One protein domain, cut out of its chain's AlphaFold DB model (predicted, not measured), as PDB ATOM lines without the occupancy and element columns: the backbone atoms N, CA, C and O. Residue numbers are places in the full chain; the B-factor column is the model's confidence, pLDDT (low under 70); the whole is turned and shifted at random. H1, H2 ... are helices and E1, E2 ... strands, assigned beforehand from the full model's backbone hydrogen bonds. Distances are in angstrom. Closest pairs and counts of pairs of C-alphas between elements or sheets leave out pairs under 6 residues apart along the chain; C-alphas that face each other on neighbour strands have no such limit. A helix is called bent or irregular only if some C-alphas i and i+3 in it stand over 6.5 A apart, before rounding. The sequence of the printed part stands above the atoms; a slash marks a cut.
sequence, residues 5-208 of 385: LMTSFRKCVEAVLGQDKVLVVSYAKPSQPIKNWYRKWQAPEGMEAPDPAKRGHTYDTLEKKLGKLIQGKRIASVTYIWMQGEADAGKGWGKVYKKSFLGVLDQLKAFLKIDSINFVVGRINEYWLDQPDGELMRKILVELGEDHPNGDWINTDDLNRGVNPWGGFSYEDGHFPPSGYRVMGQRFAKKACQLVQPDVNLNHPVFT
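Overview. This is residues 5 to 208 of the 385 residues of the protein "SASA domain-containing protein" of Akkermansiaceae bacterium (UniProt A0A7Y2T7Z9). A small parallel sheet of three strands, E1 to E3, makes the middle of a three-layered body, with H6 over one face and H5 over the other. H1 packs side by side with H6, H3 and one end of H4 pack on H5, and H2 lies near H4. The 204 printed residues hold, in order, H1, H2, E1, H3, H4, E2, H5, E3 and H6; the sheet's order is E1 E2 E3. The class is mostly helix, though under half of the residues are in named elements. The whole is compact, with a radius of gyration of the C-alphas of 17.0 A and spans of 49 by 42 by 31 A.

Along the chain. H1, residues 5 to 17, begins at C-alpha (198.856, 133.241, 180.220) and is 17.9 A long. H2, residues 57 to 70, is 20.1 A long. E1 is residues 79 to 82, and H3 residues 86 to 91. H4, residues 94 to 112, is 27.4 A long and irregular: C-alphas 95 and 98 are 7.5 A apart. E2 is residues 118 to 122, 13.9 A. H5, residues 134 to 146, is 18.9 A long. E3 is residues 151 to 154. H6, residues 178 to 196, is 26.8 A long and ends at C-alpha (204.848, 119.514, 167.924).

Arrangement. E1 and E2 are parallel at 20 degrees, with N 80 and O 118 2.8 A apart, within hydrogen-bond range. E2 and E3 are parallel at 26 degrees, with N 154 and O 121 2.9 A apart, also within range. E1, H3 H4, E2 and E2, H5, E3 are strand-helix-strand units, parallel neighbour strands joined through helices, each with a right-handed crossover. H6 is on the sheet at a height of 8.7 A, over E2 and E3. H5 is on the opposite face at 9.5 A, also over E2 and E3. H4 only grazes the sheet, with residues 101 to 108. H1 touches H6 at a shallow tilt of 34.5 degrees, only just short of steep, the same way; their closest C-alphas, of Phe 9 and Gly 185, are 4.2 A apart. H5 touches H3 with residues 134 to 137 alone, the closest C-alphas being those of Ala 89 and Gly 134, 4.9 A. H4 touches H5 with residues 94 to 98 alone, at a steep tilt of 41 degrees; the C-alphas of Gly 94 and Met 137 are closest, 5.6 A. H2 and H4 are close but not clearly touching: the C-alphas of Glu 63 and Phe 111, their closest, are 7.7 A apart. Every O i to N i+4 pair is within hydrogen-bond range in H1, H2, H3, H5 and H6; in H4, 13 of 15 are.

Size, cuts and confidence. The C-alphas farthest apart, of Gly 46 and Pro 205, are 50.7 A apart. The printed part has no cut. The links H1 to H2, E2 to H5 and E3 to H6 are long. Residues 170 to 172 have pLDDT under 70.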
ATOM      1  N   LEU A   5     198.972 134.204 181.316       93.56
ATOM      2  CA  LEU A   5     198.856 133.241 180.220       93.56
ATOM      3  C   LEU A   5     200.207 133.010 179.555       93.56
ATOM      4  O   LEU A   5     200.684 131.882 179.511       93.56
ATOM      5  N   MET A   6     200.863 134.078 179.090       93.75
ATOM      6  CA  MET A   6     202.151 133.958 178.396       93.75
ATOM      7  C   MET A   6     203.235 133.373 179.307       93.75
ATOM      8  O   MET A   6     204.018 132.533 178.870       93.75
ATOM      9  N   THR A   7     203.264 133.797 180.572       93.31
ATOM     10  CA  THR A   7     204.242 133.308 181.554       93.31
ATOM     11  C   THR A   7     204.058 131.811 181.806       93.31
ATOM     12  O   THR A   7     205.027 131.056 181.772       93.31
ATOM     13  N   SER A   8     202.810 131.383 182.007       95.44
ATOM     14  CA  SER A   8     202.439 129.987 182.228       95.44
ATOM     15  C   SER A   8     202.713 129.119 181.000       95.44
ATOM     16  O   SER A   8     203.389 128.096 181.106       95.44
ATOM     17  N   PHE A   9     202.287 129.581 179.819       97.75
ATOM     18  CA  PHE A   9     202.543 128.917 178.543       97.75
ATOM     19  C   PHE A   9     204.038 128.676 178.344       97.75
ATOM     20  O   PHE A   9     204.453 127.539 178.133       97.75
ATOM     21  N   ARG A  10     204.852 129.735 178.483       96.88
ATOM     22  CA  ARG A  10     206.311 129.664 178.346       96.88
ATOM     23  C   ARG A  10     206.914 128.642 179.308       96.88
ATOM     24  O   ARG A  10     207.637 127.762 178.858       96.88
ATOM     25  N   LYS A  11     206.570 128.724 180.598       96.19
ATOM     26  CA  LYS A  11     207.062 127.793 181.624       96.19
ATOM     27  C   LYS A  11     206.767 126.336 181.249       96.19
ATOM     28  O   LYS A  11     207.625 125.480 181.428       96.19
ATOM     29  N   CYS A  12     205.573 126.061 180.725       97.88
ATOM     30  CA  CYS A  12     205.171 124.716 180.323       97.88
ATOM     31  C   CYS A  12     205.957 124.205 179.111       97.88
ATOM     32  O   CYS A  12     206.530 123.120 179.173       97.88
ATOM     33  N   VAL A  13     206.010 124.980 178.022       97.94
ATOM     34  CA  VAL A  13     206.696 124.538 176.795       97.94
ATOM     35  C   VAL A  13     208.206 124.412 176.999       97.94
ATOM     36  O   VAL A  13     208.801 123.471 176.490       97.94
ATOM     37  N   GLU A  14     208.826 125.299 177.783       97.25
ATOM     38  CA  GLU A  14     210.260 125.225 178.103       97.25
ATOM     39  C   GLU A  14     210.585 124.006 178.976       97.25
ATOM     40  O   GLU A  14     211.603 123.357 178.748       97.25
ATOM     41  N   ALA A  15     209.718 123.660 179.936       96.69
ATOM     42  CA  ALA A  15     209.915 122.489 180.794       96.69
ATOM     43  C   ALA A  15     209.869 121.167 180.015       96.69
ATOM     44  O   ALA A  15     210.553 120.215 180.379       96.69
ATOM     45  N   VAL A  16     209.065 121.109 178.953       96.38
ATOM     46  CA  VAL A  16     208.824 119.879 178.190       96.38
ATOM     47  C   VAL A  16     209.739 119.761 176.976       96.38
ATOM     48  O   VAL A  16     210.319 118.707 176.736       96.38
ATOM     49  N   LEU A  17     209.861 120.834 176.196       95.50
ATOM     50  CA  LEU A  17     210.601 120.827 174.933       95.50
ATOM     51  C   LEU A  17     212.060 121.272 175.111       95.50
ATOM     52  O   LEU A  17     212.887 121.001 174.241       95.50
ATOM     53  N   GLY A  18     212.392 121.915 176.233       95.06
ATOM     54  CA  GLY A  18     213.716 122.457 176.535       95.06
ATOM     55  C   GLY A  18     213.806 123.962 176.276       95.06
ATOM     56  O   GLY A  18     213.428 124.460 175.213       95.06
ATOM     57  N   GLN A  19     214.331 124.700 177.255       94.75
ATOM     58  CA  GLN A  19     214.434 126.164 177.215       94.75
ATOM     59  C   GLN A  19     215.294 126.685 176.049       94.75
ATOM     60  O   GLN A  19     215.035 127.760 175.512       94.75
ATOM     61  N   ASP A  20     216.299 125.922 175.630       93.88
ATOM     62  CA  ASP A  20     217.194 126.222 174.512       93.88
ATOM     63  C   ASP A  20     216.568 125.943 173.133       93.88
ATOM     64  O   ASP A  20     217.075 126.421 172.115       93.88
ATOM     65  N   LYS A  21     215.448 125.208 173.089       94.19
ATOM     66  CA  LYS A  21     214.787 124.773 171.847       94.19
ATOM     67  C   LYS A  21     213.531 125.563 171.501       94.19
ATOM     68  O   LYS A  21     213.032 125.439 170.384       94.19
ATOM     69  N   VAL A  22     213.014 126.376 172.423       95.31
ATOM     70  CA  VAL A  22     211.741 127.084 172.240       95.31
ATOM     71  C   VAL A  22     211.941 128.594 172.146       95.31
ATOM     72  O   VAL A  22     212.638 129.214 172.944       95.31
ATOM     73  N   LEU A  23     211.254 129.215 171.184       94.56
ATOM     74  CA  LEU A  23     211.105 130.666 171.089       94.56
ATOM     75  C   LEU A  23     209.637 131.031 171.311       94.56
ATOM     76  O   LEU A  23     208.779 130.665 170.513       94.56
ATOM     77  N   VAL A  24     209.345 131.788 172.372       93.50
ATOM     78  CA  VAL A  24     207.980 132.251 172.670       93.50
ATOM     79  C   VAL A  24     207.841 133.741 172.375       93.50
ATOM     80  O   VAL A  24     208.425 134.581 173.069       93.50
ATOM     81  N   VAL A  25     207.001 134.073 171.391       91.06
ATOM     82  CA  VAL A  25     206.635 135.451 171.027       91.06
ATOM     83  C   VAL A  25     205.171 135.686 171.324       91.06
ATOM     84  O   VAL A  25     204.318 134.914 170.910       91.06
ATOM     85  N   SER A  26     204.876 136.792 171.999       89.56
ATOM     86  CA  SER A  26     203.506 137.228 172.242       89.56
ATOM     87  C   SER A  26     203.311 138.622 171.669       89.56
ATOM     88  O   SER A  26     204.057 139.556 171.975       89.56
ATOM     89  N   TYR A  27     202.253 138.779 170.885       92.12
ATOM     90  CA  TYR A  27     201.711 140.078 170.529       92.12
ATOM     91  C   TYR A  27     200.194 139.981 170.557       92.12
ATOM     92  O   TYR A  27     199.612 139.196 169.825       92.12
ATOM     93  N   ALA A  28     199.579 140.755 171.437       90.62
ATOM     94  CA  ALA A  28     198.139 140.840 171.577       90.62
ATOM     95  C   ALA A  28     197.782 142.303 171.817       90.62
ATOM     96  O   ALA A  28     198.556 143.052 172.425       90.62
ATOM     97  N   LYS A  29     196.615 142.710 171.330       90.62
ATOM     98  CA  LYS A  29     196.063 144.040 171.556       90.62
ATOM     99  C   LYS A  29     194.556 143.886 171.794       90.62
ATOM    100  O   LYS A  29     193.924 143.145 171.041       90.62
ATOM    101  N   PRO A  30     193.983 144.549 172.813       88.00
ATOM    102  CA  PRO A  30     192.553 144.460 173.092       88.00
ATOM    103  C   PRO A  30     191.699 144.924 171.909       88.00
ATOM    104  O   PRO A  30     192.109 145.813 171.154       88.00
ATOM    105  N   SER A  31     190.507 144.340 171.774       89.25
ATOM    106  CA  SER A  31     189.464 144.781 170.834       89.25
ATOM    107  C   SER A  31     189.923 144.865 169.371       89.25
ATOM    108  O   SER A  31     189.499 145.752 168.630       89.25
ATOM    109  N   GLN A  32     190.827 143.978 168.943       94.75
ATOM    110  CA  GLN A  32     191.266 143.905 167.549       94.75
ATOM    111  C   GLN A  32     190.487 142.808 166.805       94.75
ATOM    112  O   GLN A  32     190.817 141.636 166.991       94.75
ATOM    113  N   PRO A  33     189.480 143.154 165.974       95.81
ATOM    114  CA  PRO A  33     188.783 142.177 165.138       95.81
ATOM    115  C   PRO A  33     189.719 141.555 164.097       95.81
ATOM    116  O   PRO A  33     190.734 142.161 163.727       95.81
ATOM    117  N   ILE A  34     189.361 140.385 163.563       97.50
ATOM    118  CA  ILE A  34     190.233 139.589 162.684       97.50
ATOM    119  C   ILE A  34     190.664 140.330 161.410       97.50
ATOM    120  O   ILE A  34     191.757 140.102 160.894       97.50
ATOM    121  N   LYS A  35     189.887 141.317 160.949       95.88
ATOM    122  CA  LYS A  35     190.281 142.207 159.841       95.88
ATOM    123  C   LYS A  35     191.591 142.967 160.083       95.88
ATOM    124  O   LYS A  35     192.267 143.358 159.135       95.88
ATOM    125  N   ASN A  36     191.961 143.202 161.343       96.00
ATOM    126  CA  ASN A  36     193.218 143.861 161.701       96.00
ATOM    127  C   ASN A  36     194.408 142.886 161.649       96.00
ATOM    128  O   ASN A  36     195.556 143.328 161.669       96.00
ATOM    129  N   TRP A  37     194.136 141.585 161.559       97.25
ATOM    130  CA  TRP A  37     195.118 140.509 161.470       97.25
ATOM    131  C   TRP A  37     195.231 139.930 160.060       97.25
ATOM    132  O   TRP A  37     196.305 139.488 159.682       97.25
ATOM    133  N   TYR A  38     194.165 139.982 159.259       97.44
ATOM    134  CA  TYR A  38     194.170 139.445 157.901       97.44
ATOM    135  C   TYR A  38     194.165 140.549 156.837       97.44
ATOM    136  O   TYR A  38     193.176 141.266 156.666       97.44
ATOM    137  N   ARG A  39     195.263 140.670 156.076       95.62
ATOM    138  CA  ARG A  39     195.433 141.714 155.036       95.62
ATOM    139  C   ARG A  39     194.363 141.651 153.937       95.62
ATOM    140  O   ARG A  39     193.936 142.686 153.437       95.62
ATOM    141  N   LYS A  40     193.908 140.444 153.577       95.19
ATOM    142  CA  LYS A  40     192.908 140.209 152.517       95.19
ATOM    143  C   LYS A  40     191.497 139.972 153.064       95.19
ATOM    144  O   LYS A  40     190.669 139.372 152.382       95.19
ATOM    145  N   TRP A  41     191.222 140.411 154.292       96.31
ATOM    146  CA  TRP A  41     189.899 140.274 154.895       96.31
ATOM    147  C   TRP A  41     188.815 140.901 154.014       96.31
ATOM    148  O   TRP A  41     189.038 141.953 153.412       96.31
ATOM    149  N   GLN A  42     187.649 140.265 153.955       93.00
ATOM    150  CA  GLN A  42     186.470 140.724 153.222       93.00
ATOM    151  C   GLN A  42     185.280 140.748 154.177       93.00
ATOM    152  O   GLN A  42     185.167 139.868 155.030       93.00
ATOM    153  N   ALA A  43     184.415 141.753 154.037       92.50
ATOM    154  CA  ALA A  43     183.214 141.847 154.854       92.50
ATOM    155  C   ALA A  43     182.224 140.727 154.512       92.50
ATOM    156  O   ALA A  43     182.234 140.240 153.376       92.50
ATOM    157  N   PRO A  44     181.369 140.322 155.469       91.25
ATOM    158  CA  PRO A  44     180.203 139.509 155.158       91.25
ATOM    159  C   PRO A  44     179.354 140.149 154.055       91.25
ATOM    160  O   PRO A  44     179.304 141.372 153.922       91.25
ATOM    161  N   GLU A  45     178.669 139.315 153.278       88.94
ATOM    162  CA  GLU A  45     177.730 139.780 152.258       88.94
ATOM    163  C   GLU A  45     176.685 140.731 152.864       88.94
ATOM    164  O   GLU A  45     176.166 140.490 153.955       88.94
ATOM    165  N   GLY A  46     176.411 141.836 152.166       85.19
ATOM    166  CA  GLY A  46     175.480 142.870 152.624       85.19
ATOM    167  C   GLY A  46     176.029 143.820 153.696       85.19
ATOM    168  O   GLY A  46     175.311 144.731 154.100       85.19
ATOM    169  N   MET A  47     177.280 143.659 154.144       84.62
ATOM    170  CA  MET A  47     177.921 144.577 155.090       84.62
ATOM    171  C   MET A  47     178.962 145.473 154.418       84.62
ATOM    172  O   MET A  47     179.733 145.040 153.561       84.62
ATOM    173  N   GLU A  48     179.027 146.731 154.857       80.69
ATOM    174  CA  GLU A  48     180.047 147.668 154.394       80.69
ATOM    175  C   GLU A  48     181.438 147.229 154.871       80.69
ATOM    176  O   GLU A  48     181.684 146.990 156.058       80.69
ATOM    177  N   ALA A  49     182.375 147.128 153.929       75.44
ATOM    178  CA  ALA A  49     183.749 146.799 154.251       75.44
ATOM    179  C   ALA A  49     184.500 148.068 154.689       75.44
ATOM    180  O   ALA A  49     184.563 149.027 153.923       75.44
ATOM    181  N   PRO A  50     185.154 148.081 155.866       75.62
ATOM    182  CA  PRO A  50     186.001 149.193 156.255       75.62
ATOM    183  C   PRO A  50     187.171 149.340 155.280       75.62
ATOM    184  O   PRO A  50     187.578 148.369 154.626       75.62
ATOM    185  N   ASP A  51     187.737 150.546 155.267       82.50
ATOM    186  CA  ASP A  51     188.907 150.939 154.480       82.50
ATOM    187  C   ASP A  51     189.945 149.796 154.353       82.50
ATOM    188  O   ASP A  51     190.523 149.372 155.367       82.50
ATOM    189  N   PRO A  52     190.180 149.277 153.128       81.75
ATOM    190  CA  PRO A  52     191.173 148.241 152.869       81.75
ATOM    191  C   PRO A  52     192.572 148.586 153.381       81.75
ATOM    192  O   PRO A  52     193.266 147.690 153.862       81.75
ATOM    193  N   ALA A  53     192.963 149.866 153.365       83.19
ATOM    194  CA  ALA A  53     194.279 150.315 153.821       83.19
ATOM    195  C   ALA A  53     194.494 150.127 155.333       83.19
ATOM    196  O   ALA A  53     195.624 150.180 155.813       83.19
ATOM    197  N   LYS A  54     193.422 149.882 156.100       83.56
ATOM    198  CA  LYS A  54     193.475 149.672 157.558       83.56
ATOM    199  C   LYS A  54     193.445 148.196 157.965       83.56
ATOM    200  O   LYS A  54     193.436 147.901 159.165       83.56
ATOM    201  N   ARG A  55     193.408 147.259 157.011       92.56
ATOM    202  CA  ARG A  55     193.409 145.808 157.277       92.56
ATOM    203  C   ARG A  55     194.826 145.310 157.558       92.56
ATOM    204  O   ARG A  55     195.796 145.903 157.110       92.56
ATOM    205  N   GLY A  56     194.960 144.235 158.330       94.31
ATOM    206  CA  GLY A  56     196.254 143.578 158.575       94.31
ATOM    207  C   GLY A  56     197.296 144.347 159.408       94.31
ATOM    208  O   GLY A  56     198.316 143.761 159.753       94.31
ATOM    209  N   HIS A  57     197.055 145.598 159.813       93.25
ATOM    210  CA  HIS A  57     198.054 146.415 160.527       93.25
ATOM    211  C   HIS A  57     198.554 145.810 161.859       93.25
ATOM    212  O   HIS A  57     199.690 146.047 162.283       93.25
ATOM    213  N   THR A  58     197.716 145.029 162.553       94.62
ATOM    214  CA  THR A  58     198.125 144.325 163.781       94.62
ATOM    215  C   THR A  58     199.039 143.153 163.428       94.62
ATOM    216  O   THR A  58     200.075 142.968 164.070       94.62
ATOM    217  N   TYR A  59     198.727 142.431 162.351       95.81
ATOM    218  CA  TYR A  59     199.623 141.414 161.818       95.81
ATOM    219  C   TYR A  59     200.959 142.014 161.351       95.81
ATOM    220  O   TYR A  59     201.998 141.454 161.678       95.81
ATOM    221  N   ASP A  60     200.983 143.168 160.677       94.19
ATOM    222  CA  ASP A  60     202.241 143.795 160.225       94.19
ATOM    223  C   ASP A  60     203.192 144.071 161.402       94.19
ATOM    224  O   ASP A  60     204.414 143.916 161.312       94.19
ATOM    225  N   THR A  61     202.621 144.431 162.555       93.50
ATOM    226  CA  THR A  61     203.388 144.613 163.789       93.50
ATOM    227  C   THR A  61     203.920 143.286 164.336       93.50
ATOM    228  O   THR A  61     205.072 143.235 164.779       93.50
ATOM    229  N   LEU A  62     203.116 142.214 164.307       94.00
ATOM    230  CA  LEU A  62     203.563 140.863 164.666       94.00
ATOM    231  C   LEU A  62     204.692 140.396 163.736       94.00
ATOM    232  O   LEU A  62     205.738 139.983 164.230       94.00
ATOM    233  N   GLU A  63     204.513 140.525 162.423       94.50
ATOM    234  CA  GLU A  63     205.475 140.128 161.389       94.50
ATOM    235  C   GLU A  63     206.834 140.808 161.610       94.50
ATOM    236  O   GLU A  63     207.865 140.140 161.696       94.50
ATOM    237  N   LYS A  64     206.842 142.129 161.841       93.69
ATOM    238  CA  LYS A  64     208.070 142.885 162.137       93.69
ATOM    239  C   LYS A  64     208.769 142.411 163.415       93.69
ATOM    240  O   LYS A  64     210.000 142.371 163.461       93.69
ATOM    241  N   LYS A  65     208.014 142.093 164.473       92.38
ATOM    242  CA  LYS A  65     208.584 141.562 165.725       92.38
ATOM    243  C   LYS A  65     209.163 140.168 165.521       92.38
ATOM    244  O   LYS A  65     210.266 139.898 165.993       92.38
ATOM    245  N   LEU A  66     208.431 139.315 164.811       93.44
ATOM    246  CA  LEU A  66     208.817 137.941 164.540       93.44
ATOM    247  C   LEU A  66     210.084 137.892 163.683       93.44
ATOM    248  O   LEU A  66     211.040 137.235 164.081       93.44
ATOM    249  N   GLY A  67     210.144 138.676 162.600       93.25
ATOM    250  CA  GLY A  67     211.300 138.742 161.702       93.25
ATOM    251  C   GLY A  67     212.608 139.096 162.410       93.25
ATOM    252  O   GLY A  67     213.634 138.478 162.143       93.25
ATOM    253  N   LYS A  68     212.572 140.024 163.376       92.31
ATOM    254  CA  LYS A  68     213.749 140.351 164.200       92.31
ATOM    255  C   LYS A  68     214.182 139.193 165.096       92.31
ATOM    256  O   LYS A  68     215.373 138.985 165.287       92.31
ATOM    257  N   LEU A  69     213.230 138.467 165.679       90.88
ATOM    258  CA  LEU A  69     213.546 137.414 166.640       90.88
ATOM    259  C   LEU A  69     214.104 136.153 165.974       90.88
ATOM    260  O   LEU A  69     214.985 135.501 166.535       90.88
ATOM    261  N   ILE A  70     213.580 135.800 164.801       93.31
ATOM    262  CA  ILE A  70     213.957 134.572 164.089       93.31
ATOM    263  C   ILE A  70     215.159 134.765 163.158       93.31
ATOM    264  O   ILE A  70     215.587 133.813 162.512       93.31
ATOM    265  N   GLN A  71     215.712 135.977 163.071       93.38
ATOM    266  CA  GLN A  71     216.836 136.271 162.189       93.38
ATOM    267  C   GLN A  71     218.030 135.352 162.491       93.38
ATOM    268  O   GLN A  71     218.501 135.271 163.625       93.38
ATOM    269  N   GLY A  72     218.511 134.649 161.461       91.94
ATOM    270  CA  GLY A  72     219.625 133.704 161.576       91.94
ATOM    271  C   GLY A  72     219.292 132.412 162.332       91.94
ATOM    272  O   GLY A  72     220.200 131.639 162.628       91.94
ATOM    273  N   LYS A  73     218.018 132.159 162.657       91.62
ATOM    274  CA  LYS A  73     217.578 130.944 163.348       91.62
ATOM    275  C   LYS A  73     216.910 129.987 162.369       91.62
ATOM    276  O   LYS A  73     216.107 130.394 161.535       91.62
ATOM    277  N   ARG A  74     217.203 128.695 162.513       90.94
ATOM    278  CA  ARG A  74     216.450 127.630 161.847       90.94
ATOM    279  C   ARG A  74     215.241 127.275 162.707       90.94
ATOM    280  O   ARG A  74     215.410 126.949 163.879       90.94
ATOM    281  N   ILE A  75     214.048 127.330 162.126       93.19
ATOM    282  CA  ILE A  75     212.790 127.012 162.808       93.19
ATOM    283  C   ILE A  75     212.345 125.618 162.367       93.19
ATOM    284  O   ILE A  75     212.199 125.376 161.174       93.19
ATOM    285  N   ALA A  76     212.194 124.697 163.321       93.94
ATOM    286  CA  ALA A  76     211.819 123.309 163.035       93.94
ATOM    287  C   ALA A  76     210.300 123.129 162.903       93.94
ATOM    288  O   ALA A  76     209.835 122.363 162.067       93.94
ATOM    289  N   SER A  77     209.536 123.846 163.722       96.00
ATOM    290  CA  SER A  77     208.077 123.852 163.710       96.00
ATOM    291  C   SER A  77     207.562 125.167 164.289       96.00
ATOM    292  O   SER A  77     208.297 125.907 164.953       96.00
ATOM    293  N   VAL A  78     206.300 125.483 164.009       97.69
ATOM    294  CA  VAL A  78     205.629 126.686 164.507       97.69
ATOM    295  C   VAL A  78     204.244 126.294 164.985       97.69
ATOM    296  O   VAL A  78     203.501 125.659 164.241       97.69
ATOM    297  N   THR A  79     203.892 126.726 166.194       98.50
ATOM    298  CA  THR A  79     202.525 126.641 166.713       98.50
ATOM    299  C   THR A  79     201.995 128.046 166.974       98.50
ATOM    300  O   THR A  79     202.562 128.791 167.775       98.50
ATOM    301  N   TYR A  80     200.912 128.419 166.296       98.31
ATOM    302  CA  TYR A  80     200.234 129.698 166.461       98.31
ATOM    303  C   TYR A  80     199.162 129.604 167.551       98.31
ATOM    304  O   TYR A  80     198.174 128.887 167.412       98.31
ATOM    305  N   ILE A  81     199.365 130.324 168.653       98.44
ATOM    306  CA  ILE A  81     198.406 130.384 169.762       98.44
ATOM    307  C   ILE A  81     197.484 131.575 169.549       98.44
ATOM    308  O   ILE A  81     197.955 132.707 169.411       98.44
ATOM    309  N   TRP A  82     196.178 131.327 169.535       98.12
ATOM    310  CA  TRP A  82     195.189 132.329 169.175       98.12
ATOM    311  C   TRP A  82     194.050 132.396 170.186       98.12
ATOM    312  O   TRP A  82     193.394 131.403 170.486       98.12
ATOM    313  N   MET A  83     193.793 133.600 170.685       96.00
ATOM    314  CA  MET A  83     192.609 133.898 171.473       96.00
ATOM    315  C   MET A  83     192.078 135.258 171.053       96.00
ATOM    316  O   MET A  83     192.669 136.295 171.362       96.00
ATOM    317  N   GLN A  84     191.004 135.217 170.280       96.62
ATOM    318  CA  GLN A  84     190.282 136.370 169.781       96.62
ATOM    319  C   GLN A  84     188.944 135.867 169.231       96.62
ATOM    320  O   GLN A  84     188.828 134.720 168.810       96.62
ATOM    321  N   GLY A  85     187.949 136.740 169.201       97.44
ATOM    322  CA  GLY A  85     186.681 136.518 168.502       97.44
ATOM    323  C   GLY A  85     185.583 137.448 169.002       97.44
ATOM    324  O   GLY A  85     184.629 137.723 168.286       97.44
ATOM    325  N   GLU A  86     185.764 138.014 170.194       96.94
ATOM    326  CA  GLU A  86     184.825 138.875 170.912       96.94
ATOM    327  C   GLU A  86     184.391 140.079 170.066       96.94
ATOM    328  O   GLU A  86     183.206 140.378 169.935       96.94
ATOM    329  N   ALA A  87     185.352 140.754 169.430       95.94
ATOM    330  CA  ALA A  87     185.068 141.914 168.590       95.94
ATOM    331  C   ALA A  87     184.311 141.546 167.301       95.94
ATOM    332  O   ALA A  87     183.515 142.346 166.821       95.94
ATOM    333  N   ASP A  88     184.560 140.362 166.736       97.12
ATOM    334  CA  ASP A  88     183.871 139.882 165.533       97.12
ATOM    335  C   ASP A  88     182.465 139.366 165.874       97.12
ATOM    336  O   ASP A  88     181.527 139.645 165.129       97.12
ATOM    337  N   ALA A  89     182.300 138.721 167.034       97.12
ATOM    338  CA  ALA A  89     181.003 138.354 167.597       97.12
ATOM    339  C   ALA A  89     180.122 139.596 167.809       97.12
ATOM    340  O   ALA A  89     178.992 139.647 167.328       97.12
ATOM    341  N   GLY A  90     180.676 140.642 168.436       95.25
ATOM    342  CA  GLY A  90     179.996 141.925 168.657       95.25
ATOM    343  C   GLY A  90     179.618 142.677 167.376       95.25
ATOM    344  O   GLY A  90     178.711 143.505 167.384       95.25
ATOM    345  N   LYS A  91     180.311 142.416 166.261       93.50
ATOM    346  CA  LYS A  91     180.053 143.059 164.961       93.50
ATOM    347  C   LYS A  91     179.195 142.225 164.012       93.50
ATOM    348  O   LYS A  91     178.858 142.733 162.945       93.50
ATOM    349  N   GLY A  92     178.848 140.988 164.365       94.56
ATOM    350  CA  GLY A  92     178.145 140.087 163.451       94.56
ATOM    351  C   GLY A  92     179.010 139.654 162.257       94.56
ATOM    352  O   GLY A  92     178.524 139.538 161.131       94.56
ATOM    353  N   TRP A  93     180.326 139.512 162.460       95.75
ATOM    354  CA  TRP A  93     181.289 139.138 161.412       95.75
ATOM    355  C   TRP A  93     181.697 137.658 161.450       95.75
ATOM    356  O   TRP A  93     182.622 137.248 160.744       95.75
ATOM    357  N   GLY A  94     180.996 136.826 162.225       96.19
ATOM    358  CA  GLY A  94     181.284 135.403 162.395       96.19
ATOM    359  C   GLY A  94     181.293 134.634 161.074       96.19
ATOM    360  O   GLY A  94     182.188 133.822 160.843       96.19
ATOM    361  N   LYS A  95     180.391 134.964 160.138       96.62
ATOM    362  CA  LYS A  95     180.276 134.283 158.828       96.62
ATOM    363  C   LYS A  95     181.574 134.240 158.010       96.62
ATOM    364  O   LYS A  95     181.780 133.301 157.248       96.62
ATOM    365  N   VAL A  96     182.455 135.234 158.151       97.38
ATOM    366  CA  VAL A  96     183.738 135.294 157.417       97.38
ATOM    367  C   VAL A  96     184.942 134.893 158.273       97.38
ATOM    368  O   VAL A  96     186.075 134.898 157.784       97.38
ATOM    369  N   TYR A  97     184.726 134.538 159.542       98.31
ATOM    370  CA  TYR A  97     185.791 134.361 160.523       98.31
ATOM    371  C   TYR A  97     186.690 133.162 160.213       98.31
ATOM    372  O   TYR A  97     187.899 133.339 160.092       98.31
ATOM    373  N   LYS A  98     186.116 131.967 159.984       98.19
ATOM    374  CA  LYS A  98     186.872 130.734 159.664       98.19
ATOM    375  C   LYS A  98     187.807 130.947 158.467       98.19
ATOM    376  O   LYS A  98     189.012 130.735 158.568       98.19
ATOM    377  N   LYS A  99     187.273 131.483 157.360       98.12
ATOM    378  CA  LYS A  99     188.051 131.831 156.156       98.12
ATOM    379  C   LYS A  99     189.150 132.854 156.454       98.12
ATOM    380  O   LYS A  99     190.259 132.738 155.941       98.12
ATOM    381  N   SER A 100     188.844 133.859 157.272       98.25
ATOM    382  CA  SER A 100     189.802 134.903 157.633       98.25
ATOM    383  C   SER A 100     190.940 134.367 158.496       98.25
ATOM    384  O   SER A 100     192.091 134.704 158.239       98.25
ATOM    385  N   PHE A 101     190.643 133.503 159.468       98.62
ATOM    386  CA  PHE A 101     191.642 132.869 160.328       98.62
ATOM    387  C   PHE A 101     192.596 131.983 159.528       98.62
ATOM    388  O   PHE A 101     193.810 132.140 159.645       98.62
ATOM    389  N   LEU A 102     192.072 131.137 158.637       98.38
ATOM    390  CA  LEU A 102     192.909 130.338 157.737       98.38
ATOM    391  C   LEU A 102     193.790 131.231 156.843       98.38
ATOM    392  O   LEU A 102     194.969 130.946 156.659       98.38
ATOM    393  N   GLY A 103     193.270 132.377 156.393       98.38
ATOM    394  CA  GLY A 103     194.056 133.383 155.678       98.38
ATOM    395  C   GLY A 103     195.186 134.020 156.505       98.38
ATOM    396  O   GLY A 103     196.246 134.327 155.953       98.38
ATOM    397  N   VAL A 104     195.004 134.191 157.823       98.38
ATOM    398  CA  VAL A 104     196.085 134.608 158.741       98.38
ATOM    399  C   VAL A 104     197.177 133.537 158.801       98.38
ATOM    400  O   VAL A 104     198.363 133.864 158.734       98.38
ATOM    401  N   LEU A 105     196.798 132.258 158.883       98.44
ATOM    402  CA  LEU A 105     197.761 131.154 158.864       98.44
ATOM    403  C   LEU A 105     198.522 131.097 157.535       98.44
ATOM    404  O   LEU A 105     199.741 130.940 157.538       98.44
ATOM    405  N   ASP A 106     197.836 131.280 156.406       98.44
ATOM    406  CA  ASP A 106     198.459 131.290 155.081       98.44
ATOM    407  C   ASP A 106     199.477 132.419 154.918       98.44
ATOM    408  O   ASP A 106     200.578 132.182 154.415       98.44
ATOM    409  N   GLN A 107     199.174 133.637 155.383       97.94
ATOM    410  CA  GLN A 107     200.161 134.716 155.307       97.94
ATOM    411  C   GLN A 107     201.349 134.489 156.248       97.94
ATOM    412  O   GLN A 107     202.470 134.846 155.890       97.94
ATOM    413  N   LEU A 108     201.125 133.866 157.413       97.00
ATOM    414  CA  LEU A 108     202.200 133.537 158.345       97.00
ATOM    415  C   LEU A 108     203.112 132.442 157.774       97.00
ATOM    416  O   LEU A 108     204.332 132.586 157.832       97.00
ATOM    417  N   LYS A 109     202.542 131.404 157.144       97.62
ATOM    418  CA  LYS A 109     203.294 130.384 156.392       97.62
ATOM    419  C   LYS A 109     204.129 131.011 155.277       97.62
ATOM    420  O   LYS A 109     205.324 130.745 155.187       97.62
ATOM    421  N   ALA A 110     203.530 131.899 154.478       97.50
ATOM    422  CA  ALA A 110     204.229 132.590 153.396       97.50
ATOM    423  C   ALA A 110     205.382 133.472 153.910       97.50
ATOM    424  O   ALA A 110     206.469 133.463 153.335       97.50
ATOM    425  N   PHE A 111     205.168 134.201 155.010       96.00
ATOM    426  CA  PHE A 111     206.203 135.015 155.647       96.00
ATOM    427  C   PHE A 111     207.368 134.165 156.175       96.00
ATOM    428  O   PHE A 111     208.532 134.495 155.947       96.00
ATOM    429  N   LEU A 112     207.058 133.060 156.860       95.00
ATOM    430  CA  LEU A 112     208.046 132.165 157.467       95.00
ATOM    431  C   LEU A 112     208.686 131.194 156.472       95.00
ATOM    432  O   LEU A 112     209.704 130.589 156.804       95.00
ATOM    433  N   LYS A 113     208.122 131.075 155.263       94.50
ATOM    434  CA  LYS A 113     208.523 130.119 154.222       94.50
ATOM    435  C   LYS A 113     208.484 128.673 154.729       94.50
ATOM    436  O   LYS A 113     209.454 127.934 154.584       94.50
ATOM    437  N   ILE A 114     207.365 128.308 155.351       95.31
ATOM    438  CA  ILE A 114     207.092 126.962 155.874       95.31
ATOM    439  C   ILE A 114     205.816 126.399 155.246       95.31
ATOM    440  O   ILE A 114     204.885 127.151 154.953       95.31
ATOM    441  N   ASP A 115     205.760 125.080 155.082       94.62
ATOM    442  CA  ASP A 115     204.629 124.404 154.430       94.62
ATOM    443  C   ASP A 115     203.447 124.189 155.382       94.62
ATOM    444  O   ASP A 115     202.281 124.249 154.982       94.62
ATOM    445  N   SER A 116     203.741 123.970 156.664       96.44
ATOM    446  CA  SER A 116     202.751 123.704 157.700       96.44
ATOM    447  C   SER A 116     202.951 124.596 158.918       96.44
ATOM    448  O   SER A 116     204.050 125.054 159.233       96.44
ATOM    449  N   ILE A 117     201.842 124.862 159.600       98.00
ATOM    450  CA  ILE A 117     201.810 125.559 160.877       98.00
ATOM    451  C   ILE A 117     200.771 124.870 161.755       98.00
ATOM    452  O   ILE A 117     199.648 124.620 161.310       98.00
ATOM    453  N   ASN A 118     201.165 124.559 162.982       98.75
ATOM    454  CA  ASN A 118     200.248 124.110 164.015       98.75
ATOM    455  C   ASN A 118     199.502 125.319 164.572       98.75
ATOM    456  O   ASN A 118     200.031 126.433 164.572       98.75
ATOM    457  N   PHE A 119     198.307 125.132 165.112       98.88
ATOM    458  CA  PHE A 119     197.648 126.188 165.866       98.88
ATOM    459  C   PHE A 119     196.798 125.634 166.994       98.88
ATOM    460  O   PHE A 119     196.306 124.513 166.933       98.88
ATOM    461  N   VAL A 120     196.612 126.459 168.019       98.94
ATOM    462  CA  VAL A 120     195.671 126.175 169.098       98.94
ATOM    463  C   VAL A 120     194.825 127.416 169.334       98.94
ATOM    464  O   VAL A 120     195.372 128.495 169.588       98.94
ATOM    465  N   VAL A 121     193.503 127.270 169.250       98.75
ATOM    466  CA  VAL A 121     192.549 128.362 169.489       98.75
ATOM    467  C   VAL A 121     191.875 128.235 170.858       98.75
ATOM    468  O   VAL A 121     191.542 127.143 171.310       98.75
ATOM    469  N   GLY A 122     191.683 129.353 171.552       98.19
ATOM    470  CA  GLY A 122     190.878 129.410 172.773       98.19
ATOM    471  C   GLY A 122     189.448 129.818 172.455       98.19
ATOM    472  O   GLY A 122     189.237 130.764 171.694       98.19
ATOM    473  N   ARG A 123     188.465 129.139 173.052       96.75
ATOM    474  CA  ARG A 123     187.065 129.570 172.975       96.75
ATOM    475  C   ARG A 123     186.880 130.883 173.756       96.75
ATOM    476  O   ARG A 123     187.470 131.055 174.817       96.75
ATOM    477  N   ILE A 124     186.101 131.827 173.228       95.56
ATOM    478  CA  ILE A 124     185.836 133.102 173.924       95.56
ATOM    479  C   ILE A 124     184.906 132.904 175.127       95.56
ATOM    480  O   ILE A 124     184.089 131.983 175.124       95.56
ATOM    481  N   ASN A 125     185.010 133.783 176.129       93.12
ATOM    482  CA  ASN A 125     184.200 133.765 177.356       93.12
ATOM    483  C   ASN A 125     182.684 133.757 177.043       93.12
ATOM    484  O   ASN A 125     182.243 134.385 176.078       93.12
ATOM    485  N   GLU A 126     181.890 133.051 177.854       91.25
ATOM    486  CA  GLU A 126     180.428 132.964 177.708       91.25
ATOM    487  C   GLU A 126     179.712 134.313 177.865       91.25
ATOM    488  O   GLU A 126     178.635 134.497 177.310       91.25
ATOM    489  N   TYR A 127     180.349 135.291 178.516       89.19
ATOM    490  CA  TYR A 127     179.900 136.685 178.573       89.19
ATOM    491  C   TYR A 127     179.528 137.260 177.194       89.19
ATOM    492  O   TYR A 127     178.667 138.126 177.075       89.19
ATOM    493  N   TRP A 128     180.177 136.781 176.130       91.81
ATOM    494  CA  TRP A 128     179.955 137.263 174.770       91.81
ATOM    495  C   TRP A 128     178.840 136.523 174.020       91.81
ATOM    496  O   TRP A 128     178.668 136.784 172.832       91.81
ATOM    497  N   LEU A 129     178.097 135.611 174.664       92.94
ATOM    498  CA  LEU A 129     177.007 134.860 174.027       92.94
ATOM    499  C   LEU A 129     175.886 135.769 173.514       92.94
ATOM    500  O   LEU A 129     175.431 135.568 172.394       92.94
ATOM    501  N   ASP A 130     175.539 136.814 174.267       92.31
ATOM    502  CA  ASP A 130     174.469 137.762 173.912       92.31
ATOM    503  C   ASP A 130     174.862 138.753 172.797       92.31
ATOM    504  O   ASP A 130     174.091 139.639 172.423       92.31
ATOM    505  N   GLN A 131     176.080 138.645 172.257       95.00
ATOM    506  CA  GLN A 131     176.491 139.421 171.089       95.00
ATOM    507  C   GLN A 131     175.865 138.867 169.800       95.00
ATOM    508  O   GLN A 131     175.587 137.671 169.738       95.00
ATOM    509  N   PRO A 132     175.738 139.683 168.730       96.56
ATOM    510  CA  PRO A 132     175.090 139.275 167.481       96.56
ATOM    511  C   PRO A 132     175.511 137.900 166.937       96.56
ATOM    512  O   PRO A 132     174.655 137.129 166.523       96.56
ATOM    513  N   ASP A 133     176.810 137.588 166.975       97.38
ATOM    514  CA  ASP A 133     177.365 136.296 166.546       97.38
ATOM    515  C   ASP A 133     178.060 135.539 167.702       97.38
ATOM    516  O   ASP A 133     178.994 134.772 167.468       97.38
ATOM    517  N   GLY A 134     177.657 135.748 168.961       97.50
ATOM    518  CA  GLY A 134     178.297 135.154 170.146       97.50
ATOM    519  C   GLY A 134     178.375 133.625 170.114       97.50
ATOM    520  O   GLY A 134     179.464 133.038 170.164       97.50
ATOM    521  N   GLU A 135     177.221 132.972 169.968       98.06
ATOM    522  CA  GLU A 135     177.118 131.513 169.823       98.06
ATOM    523  C   GLU A 135     177.874 131.000 168.592       98.06
ATOM    524  O   GLU A 135     178.650 130.041 168.677       98.06
ATOM    525  N   LEU A 136     177.694 131.677 167.451       98.38
ATOM    526  CA  LEU A 136     178.349 131.326 166.193       98.38
ATOM    527  C   LEU A 136     179.875 131.369 166.333       98.38
ATOM    528  O   LEU A 136     180.561 130.450 165.887       98.38
ATOM    529  N   MET A 137     180.419 132.401 166.977       98.50
ATOM    530  CA  MET A 137     181.858 132.552 167.177       98.50
ATOM    531  C   MET A 137     182.429 131.423 168.036       98.50
ATOM    532  O   MET A 137     183.453 130.835 167.686       98.50
ATOM    533  N   ARG A 138     181.752 131.073 169.137       98.12
ATOM    534  CA  ARG A 138     182.171 129.958 169.999       98.12
ATOM    535  C   ARG A 138     182.173 128.632 169.242       98.12
ATOM    536  O   ARG A 138     183.126 127.871 169.396       98.12
ATOM    537  N   LYS A 139     181.170 128.388 168.393       98.50
ATOM    538  CA  LYS A 139     181.118 127.210 167.515       98.50
ATOM    539  C   LYS A 139     182.270 127.194 166.507       98.50
ATOM    540  O   LYS A 139     182.984 126.202 166.428       98.50
ATOM    541  N   ILE A 140     182.509 128.303 165.803       98.56
ATOM    542  CA  ILE A 140     183.590 128.412 164.809       98.56
ATOM    543  C   ILE A 140     184.963 128.129 165.429       98.56
ATOM    544  O   ILE A 140     185.787 127.468 164.801       98.56
ATOM    545  N   LEU A 141     185.232 128.631 166.637       98.56
ATOM    546  CA  LEU A 141     186.515 128.413 167.312       98.56
ATOM    547  C   LEU A 141     186.731 126.935 167.665       98.56
ATOM    548  O   LEU A 141     187.834 126.435 167.491       98.56
ATOM    549  N   VAL A 142     185.690 126.222 168.098       98.56
ATOM    550  CA  VAL A 142     185.774 124.772 168.340       98.56
ATOM    551  C   VAL A 142     186.009 124.023 167.025       98.56
ATOM    552  O   VAL A 142     186.987 123.289 166.909       98.56
ATOM    553  N   GLU A 143     185.198 124.297 165.996       98.44
ATOM    554  CA  GLU A 143     185.331 123.671 164.671       98.44
ATOM    555  C   GLU A 143     186.708 123.907 164.036       98.44
ATOM    556  O   GLU A 143     187.249 123.028 163.377       98.44
ATOM    557  N   LEU A 144     187.306 125.090 164.220       98.38
ATOM    558  CA  LEU A 144     188.662 125.366 163.740       98.38
ATOM    559  C   LEU A 144     189.687 124.392 164.329       98.38
ATOM    560  O   LEU A 144     190.583 123.960 163.606       98.38
ATOM    561  N   GLY A 145     189.576 124.083 165.622       97.62
ATOM    562  CA  GLY A 145     190.470 123.144 166.292       97.62
ATOM    563  C   GLY A 145     190.182 121.685 165.942       97.62
ATOM    564  O   GLY A 145     191.119 120.909 165.835       97.62
ATOM    565  N   GLU A 146     188.916 121.313 165.754       97.94
ATOM    566  CA  GLU A 146     188.510 119.920 165.501       97.94
ATOM    567  C   GLU A 146     188.667 119.495 164.034       97.94
ATOM    568  O   GLU A 146     189.077 118.367 163.762       97.94
ATOM    569  N   ASP A 147     188.392 120.391 163.082       96.56
ATOM    570  CA  ASP A 147     188.338 120.048 161.653       96.56
ATOM    571  C   ASP A 147     189.705 120.100 160.948       96.56
ATOM    572  O   ASP A 147     189.813 119.729 159.775       96.56
ATOM    573  N   HIS A 148     190.746 120.633 161.594       96.94
ATOM    574  CA  HIS A 148     192.027 120.898 160.940       96.94
ATOM    575  C   HIS A 148     193.127 119.946 161.435       96.94
ATOM    576  O   HIS A 148     193.388 119.899 162.632       96.94
ATOM    577  N   PRO A 149     193.879 119.261 160.546       95.75
ATOM    578  CA  PRO A 149     194.860 118.242 160.953       95.75
ATOM    579  C   PRO A 149     196.028 118.783 161.796       95.75
ATOM    580  O   PRO A 149     196.634 118.040 162.554       95.75
ATOM    581  N   ASN A 150     196.337 120.077 161.665       97.62
ATOM    582  CA  ASN A 150     197.341 120.778 162.482       97.62
ATOM    583  C   ASN A 150     196.705 121.712 163.536       97.62
ATOM    584  O   ASN A 150     197.365 122.627 164.031       97.62
ATOM    585  N   GLY A 151     195.402 121.574 163.784       98.38
ATOM    586  CA  GLY A 151     194.635 122.409 164.702       98.38
ATOM    587  C   GLY A 151     194.310 121.682 166.002       98.38
ATOM    588  O   GLY A 151     194.235 120.461 166.048       98.38
ATOM    589  N   ASP A 152     194.127 122.459 167.064       98.69
ATOM    590  CA  ASP A 152     193.482 122.017 168.297       98.69
ATOM    591  C   ASP A 152     192.799 123.225 168.965       98.69
ATOM    592  O   ASP A 152     192.972 124.377 168.545       98.69
ATOM    593  N   TRP A 153     192.029 122.990 170.021       98.75
ATOM    594  CA  TRP A 153     191.383 124.042 170.793       98.75
ATOM    595  C   TRP A 153     191.445 123.779 172.298       98.75
ATOM    596  O   TRP A 153     191.718 122.670 172.764       98.75
ATOM    597  N   ILE A 154     191.212 124.830 173.084       98.69
ATOM    598  CA  ILE A 154     191.088 124.718 174.537       98.69
ATOM    599  C   ILE A 154     189.742 125.246 175.023       98.69
ATOM    600  O   ILE A 154     189.274 126.313 174.611       98.69
ATOM    601  N   ASN A 155     189.145 124.497 175.946       97.62
ATOM    602  CA  ASN A 155     187.997 124.959 176.707       97.62
ATOM    603  C   ASN A 155     188.437 125.999 177.748       97.62
ATOM    604  O   ASN A 155     189.510 125.876 178.346       97.62
ATOM    605  N   THR A 156     187.597 127.005 177.962       95.56
ATOM    606  CA  THR A 156     187.794 128.081 178.937       95.56
ATOM    607  C   THR A 156     186.552 128.342 179.789       95.56
ATOM    608  O   THR A 156     186.558 129.286 180.569       95.56
ATOM    609  N   ASP A 157     185.472 127.570 179.622       93.69
ATOM    610  CA  ASP A 157     184.181 127.858 180.265       93.69
ATOM    611  C   ASP A 157     184.265 127.804 181.791       93.69
ATOM    612  O   ASP A 157     183.657 128.607 182.490       93.69
ATOM    613  N   ASP A 158     185.092 126.902 182.301       92.81
ATOM    614  CA  ASP A 158     185.385 126.745 183.717       92.81
ATOM    615  C   ASP A 158     186.347 127.811 184.263       92.81
ATOM    616  O   ASP A 158     186.701 127.742 185.427       92.81
ATOM    617  N   LEU A 159     186.787 128.783 183.453       92.69
ATOM    618  CA  LEU A 159     187.743 129.830 183.846       92.69
ATOM    619  C   LEU A 159     187.103 131.228 183.904       92.69
ATOM    620  O   LEU A 159     187.809 132.207 184.137       92.69
ATOM    621  N   ASN A 160     185.795 131.351 183.654       84.94
ATOM    622  CA  ASN A 160     185.128 132.632 183.376       84.94
ATOM    623  C   ASN A 160     184.884 133.523 184.610       84.94
ATOM    624  O   ASN A 160     184.539 134.689 184.441       84.94
ATOM    625  N   ARG A 161     185.022 133.005 185.839       83.44
ATOM    626  CA  ARG A 161     184.574 133.690 187.066       83.44
ATOM    627  C   ARG A 161     185.721 134.001 188.014       83.44
ATOM    628  O   ARG A 161     186.590 133.172 188.241       83.44
ATOM    629  N   GLY A 162     185.710 135.187 188.614       86.44
ATOM    630  CA  GLY A 162     186.672 135.556 189.647       86.44
ATOM    631  C   GLY A 162     187.089 137.018 189.582       86.44
ATOM    632  O   GLY A 162     186.418 137.865 188.998       86.44
ATOM    633  N   VAL A 163     188.225 137.314 190.208       86.62
ATOM    634  CA  VAL A 163     188.808 138.659 190.250       86.62
ATOM    635  C   VAL A 163     189.534 138.936 188.941       86.62
ATOM    636  O   VAL A 163     190.530 138.285 188.629       86.62
ATOM    637  N   ASN A 164     189.077 139.927 188.182       85.81
ATOM    638  CA  ASN A 164     189.719 140.311 186.934       85.81
ATOM    639  C   ASN A 164     191.117 140.934 187.171       85.81
ATOM    640  O   ASN A 164     191.469 141.326 188.291       85.81
ATOM    641  N   PRO A 165     191.947 141.095 186.125       84.44
ATOM    642  CA  PRO A 165     193.307 141.616 186.277       84.44
ATOM    643  C   PRO A 165     193.397 143.047 186.838       84.44
ATOM    644  O   PRO A 165     194.470 143.477 187.269       84.44
ATOM    645  N   TRP A 166     192.298 143.802 186.835       85.50
ATOM    646  CA  TRP A 166     192.228 145.161 187.369       85.50
ATOM    647  C   TRP A 166     191.742 145.227 188.818       85.50
ATOM    648  O   TRP A 166     191.691 146.328 189.357       85.50
ATOM    649  N   GLY A 167     191.459 144.083 189.451       82.88
ATOM    650  CA  GLY A 167     190.927 144.010 190.813       82.88
ATOM    651  C   GLY A 167     189.405 144.114 190.884       82.88
ATOM    652  O   GLY A 167     188.861 144.168 191.974       82.88
ATOM    653  N   GLY A 168     188.699 144.114 189.755       82.75
ATOM    654  CA  GLY A 168     187.242 144.044 189.744       82.75
ATOM    655  C   GLY A 168     186.767 142.602 189.887       82.75
ATOM    656  O   GLY A 168     187.114 141.760 189.063       82.75
ATOM    657  N   PHE A 169     185.942 142.312 190.888       81.62
ATOM    658  CA  PHE A 169     185.091 141.122 190.852       81.62
ATOM    659  C   PHE A 169     183.801 141.472 190.098       81.62
ATOM    660  O   PHE A 169     183.139 142.461 190.427       81.62
ATOM    661  N   SER A 170     183.459 140.700 189.066       69.38
ATOM    662  CA  SER A 170     182.238 140.894 188.280       69.38
ATOM    663  C   SER A 170     181.778 139.574 187.669       69.38
ATOM    664  O   SER A 170     182.597 138.768 187.236       69.38
ATOM    665  N   TYR A 171     180.462 139.389 187.604       65.75
ATOM    666  CA  TYR A 171     179.827 138.339 186.802       65.75
ATOM    667  C   TYR A 171     179.691 138.733 185.326       65.75
ATOM    668  O   TYR A 171     179.447 137.888 184.475       65.75
ATOM    669  N   GLU A 172     179.841 140.023 185.038       68.69
ATOM    670  CA  GLU A 172     179.604 140.648 183.738       68.69
ATOM    671  C   GLU A 172     180.905 141.225 183.179       68.69
ATOM    672  O   GLU A 172     180.953 142.346 182.674       68.69
ATOM    673  N   ASP A 173     182.002 140.491 183.347       73.38
ATOM    674  CA  ASP A 173     183.275 140.845 182.746       73.38
ATOM    675  C   ASP A 173     183.708 139.742 181.783       73.38
ATOM    676  O   ASP A 173     183.907 138.593 182.166       73.38
ATOM    677  N   GLY A 174     183.873 140.098 180.510       83.69
ATOM    678  CA  GLY A 174     184.356 139.180 179.480       83.69
ATOM    679  C   GLY A 174     185.831 138.796 179.624       83.69
ATOM    680  O   GLY A 174     186.344 138.064 178.775       83.69
ATOM    681  N   HIS A 175     186.527 139.301 180.648       87.31
ATOM    682  CA  HIS A 175     187.923 138.990 180.938       87.31
ATOM    683  C   HIS A 175     188.064 137.878 181.977       87.31
ATOM    684  O   HIS A 175     187.373 137.839 182.987       87.31
ATOM    685  N   PHE A 176     189.054 137.014 181.766       89.56
ATOM    686  CA  PHE A 176     189.392 135.953 182.708       89.56
ATOM    687  C   PHE A 176     190.165 136.508 183.918       89.56
ATOM    688  O   PHE A 176     190.939 137.464 183.775       89.56
ATOM    689  N   PRO A 177     190.033 135.903 185.106       88.81
ATOM    690  CA  PRO A 177     190.904 136.192 186.238       88.81
ATOM    691  C   PRO A 177     192.362 135.774 185.953       88.81
ATOM    692  O   PRO A 177     192.606 134.896 185.118       88.81
ATOM    693  N   PRO A 178     193.366 136.351 186.647       88.81
ATOM    694  CA  PRO A 178     194.773 135.959 186.508       88.81
ATOM    695  C   PRO A 178     195.028 134.446 186.625       88.81
ATOM    696  O   PRO A 178     195.798 133.894 185.830       88.81
ATOM    697  N   SER A 179     194.327 133.772 187.540       89.75
ATOM    698  CA  SER A 179     194.407 132.323 187.742       89.75
ATOM    699  C   SER A 179     193.848 131.547 186.548       89.75
ATOM    700  O   SER A 179     194.475 130.594 186.081       89.75
ATOM    701  N   GLY A 180     192.731 132.016 185.987       93.25
ATOM    702  CA  GLY A 180     192.154 131.499 184.748       93.25
ATOM    703  C   GLY A 180     193.121 131.647 183.572       93.25
ATOM    704  O   GLY A 180     193.401 130.681 182.870       93.25
ATOM    705  N   TYR A 181     193.749 132.818 183.407       93.69
ATOM    706  CA  TYR A 181     194.780 133.012 182.382       93.69
ATOM    707  C   TYR A 181     195.981 132.073 182.554       93.69
ATOM    708  O   TYR A 181     196.514 131.586 181.557       93.69
ATOM    709  N   ARG A 182     196.419 131.786 183.789       94.06
ATOM    710  CA  ARG A 182     197.486 130.800 184.033       94.06
ATOM    711  C   ARG A 182     197.079 129.413 183.535       94.06
ATOM    712  O   ARG A 182     197.862 128.822 182.788       94.06
ATOM    713  N   VAL A 183     195.899 128.921 183.922       96.19
ATOM    714  CA  VAL A 183     195.390 127.602 183.497       96.19
ATOM    715  C   VAL A 183     195.233 127.540 181.985       96.19
ATOM    716  O   VAL A 183     195.699 126.606 181.339       96.19
ATOM    717  N   MET A 184     194.702 128.598 181.388       97.31
ATOM    718  CA  MET A 184     194.609 128.732 179.940       97.31
ATOM    719  C   MET A 184     195.979 128.606 179.253       97.31
ATOM    720  O   MET A 184     196.110 127.897 178.258       97.31
ATOM    721  N   GLY A 185     197.027 129.225 179.808       97.75
ATOM    722  CA  GLY A 185     198.402 129.060 179.326       97.75
ATOM    723  C   GLY A 185     198.910 127.613 179.411       97.75
ATOM    724  O   GLY A 185     199.580 127.159 178.484       97.75
ATOM    725  N   GLN A 186     198.556 126.875 180.473       98.38
ATOM    726  CA  GLN A 186     198.892 125.450 180.628       98.38
ATOM    727  C   GLN A 186     198.184 124.604 179.567       98.38
ATOM    728  O   GLN A 186     198.826 123.789 178.902       98.38
ATOM    729  N   ARG A 187     196.886 124.846 179.346       98.62
ATOM    730  CA  ARG A 187     196.085 124.151 178.328       98.62
ATOM    731  C   ARG A 187     196.621 124.394 176.925       98.62
ATOM    732  O   ARG A 187     196.847 123.438 176.186       98.62
ATOM    733  N   PHE A 188     196.899 125.653 176.581       98.81
ATOM    734  CA  PHE A 188     197.516 125.996 175.301       98.81
ATOM    735  C   PHE A 188     198.858 125.293 175.116       98.81
ATOM    736  O   PHE A 188     199.107 124.719 174.059       98.81
ATOM    737  N   ALA A 189     199.719 125.310 176.137       98.62
ATOM    738  CA  ALA A 189     201.025 124.668 176.065       98.62
ATOM    739  C   ALA A 189     200.913 123.151 175.907       98.62
ATOM    740  O   ALA A 189     201.663 122.574 175.126       98.62
ATOM    741  N   LYS A 190     199.960 122.515 176.599       98.62
ATOM    742  CA  LYS A 190     199.703 121.076 176.499       98.62
ATOM    743  C   LYS A 190     199.372 120.685 175.059       98.62
ATOM    744  O   LYS A 190     200.078 119.859 174.486       98.62
ATOM    745  N   LYS A 191     198.379 121.348 174.454       98.56
ATOM    746  CA  LYS A 191     197.991 121.115 173.054       98.56
ATOM    747  C   LYS A 191     199.126 121.436 172.080       98.56
ATOM    748  O   LYS A 191     199.425 120.651 171.189       98.56
ATOM    749  N   ALA A 192     199.825 122.552 172.292       98.50
ATOM    750  CA  ALA A 192     200.951 122.943 171.449       98.50
ATOM    751  C   ALA A 192     202.090 121.916 171.469       98.50
ATOM    752  O   ALA A 192     202.645 121.614 170.415       98.50
ATOM    753  N   CYS A 193     202.431 121.369 172.641       98.25
ATOM    754  CA  CYS A 193     203.452 120.330 172.763       98.25
ATOM    755  C   CYS A 193     203.025 119.048 172.038       98.25
ATOM    756  O   CYS A 193     203.841 118.490 171.316       98.25
ATOM    757  N   GLN A 194     201.761 118.627 172.167       97.62
ATOM    758  CA  GLN A 194     201.229 117.443 171.474       97.62
ATOM    759  C   GLN A 194     201.278 117.591 169.949       97.62
ATOM    760  O   GLN A 194     201.687 116.665 169.259       97.62
ATOM    761  N   LEU A 195     200.929 118.769 169.422       97.81
ATOM    762  CA  LEU A 195     201.009 119.047 167.984       97.81
ATOM    763  C   LEU A 195     202.457 119.078 167.465       97.81
ATOM    764  O   LEU A 195     202.707 118.777 166.301       97.81
ATOM    765  N   VAL A 196     203.422 119.483 168.297       97.12
ATOM    766  CA  VAL A 196     204.848 119.514 167.924       97.12
ATOM    767  C   VAL A 196     205.488 118.130 168.027       97.12
ATOM    768  O   VAL A 196     206.305 117.769 167.183       97.12
ATOM    769  N   GLN A 197     205.141 117.371 169.062       96.00
ATOM    770  CA  GLN A 197     205.677 116.049 169.344       96.00
ATOM    771  C   GLN A 197     204.540 115.180 169.917       96.00
ATOM    772  O   GLN A 197     204.272 115.250 171.116       96.00
ATOM    773  N   PRO A 198     203.875 114.348 169.093       94.38
ATOM    774  CA  PRO A 198     202.725 113.543 169.527       94.38
ATOM    775  C   PRO A 198     203.009 112.627 170.725       94.38
ATOM    776  O   PRO A 198     202.168 112.497 171.612       94.38
ATOM    777  N   ASP A 199     204.225 112.079 170.803       95.38
ATOM    778  CA  ASP A 199     204.662 111.174 171.876       95.38
ATOM    779  C   ASP A 199     205.291 111.906 173.078       95.38
ATOM    780  O   ASP A 199     206.027 111.319 173.877       95.38
ATOM    781  N   VAL A 200     205.085 113.222 173.198       95.25
ATOM    782  CA  VAL A 200     205.696 114.021 174.263       95.25
ATOM    783  C   VAL A 200     205.146 113.645 175.640       95.25
ATOM    784  O   VAL A 200     203.937 113.543 175.854       95.25
ATOM    785  N   ASN A 201     206.038 113.487 176.621       93.56
ATOM    786  CA  ASN A 201     205.626 113.231 177.996       93.56
ATOM    787  C   ASN A 201     205.093 114.516 178.649       93.56
ATOM    788  O   ASN A 201     205.851 115.430 178.972       93.56
ATOM    789  N   LEU A 202     203.782 114.557 178.882       94.75
ATOM    790  CA  LEU A 202     203.092 115.660 179.557       94.75
ATOM    791  C   LEU A 202     202.828 115.400 181.044       94.75
ATOM    792  O   LEU A 202     202.186 116.226 181.695       94.75
ATOM    793  N   ASN A 203     203.305 114.281 181.600       94.38
ATOM    794  CA  ASN A 203     203.235 114.010 183.034       94.38
ATOM    795  C   ASN A 203     204.274 114.861 183.776       94.38
ATOM    796  O   ASN A 203     205.323 114.382 184.207       94.38
ATOM    797  N   HIS A 204     203.994 116.159 183.863       94.50
ATOM    798  CA  HIS A 204     204.859 117.141 184.489       94.50
ATOM    799  C   HIS A 204     204.023 118.087 185.368       94.50
ATOM    800  O   HIS A 204     203.027 118.632 184.882       94.50
ATOM    801  N   PRO A 205     204.441 118.387 186.616       93.06
ATOM    802  CA  PRO A 205     203.691 119.252 187.541       93.06
ATOM    803  C   PRO A 205     203.403 120.670 187.025       93.06
ATOM    804  O   PRO A 205     202.564 121.382 187.564       93.06
ATOM    805  N   VAL A 206     204.104 121.110 185.977       94.12
ATOM    806  CA  VAL A 206     203.866 122.416 185.340       94.12
ATOM    807  C   VAL A 206     202.482 122.516 184.692       94.12
ATOM    808  O   VAL A 206     201.972 123.624 184.561       94.12
ATOM    809  N   PHE A 207     201.869 121.383 184.332       95.88
ATOM    810  CA  PHE A 207     200.516 121.323 183.776       95.88
ATOM    811  C   PHE A 207     199.429 121.128 184.834       95.88
ATOM    812  O   PHE A 207     198.266 120.998 184.470       95.88
ATOM    813  N   THR A 208     199.775 121.102 186.125       92.31
ATOM    814  CA  THR A 208     198.773 121.023 187.189       92.31
ATOM    815  C   THR A 208     197.925 122.289 187.183       92.31
ATOM    816  O   THR A 208     198.415 123.380 187.494       92.31
TER     817      THR A 208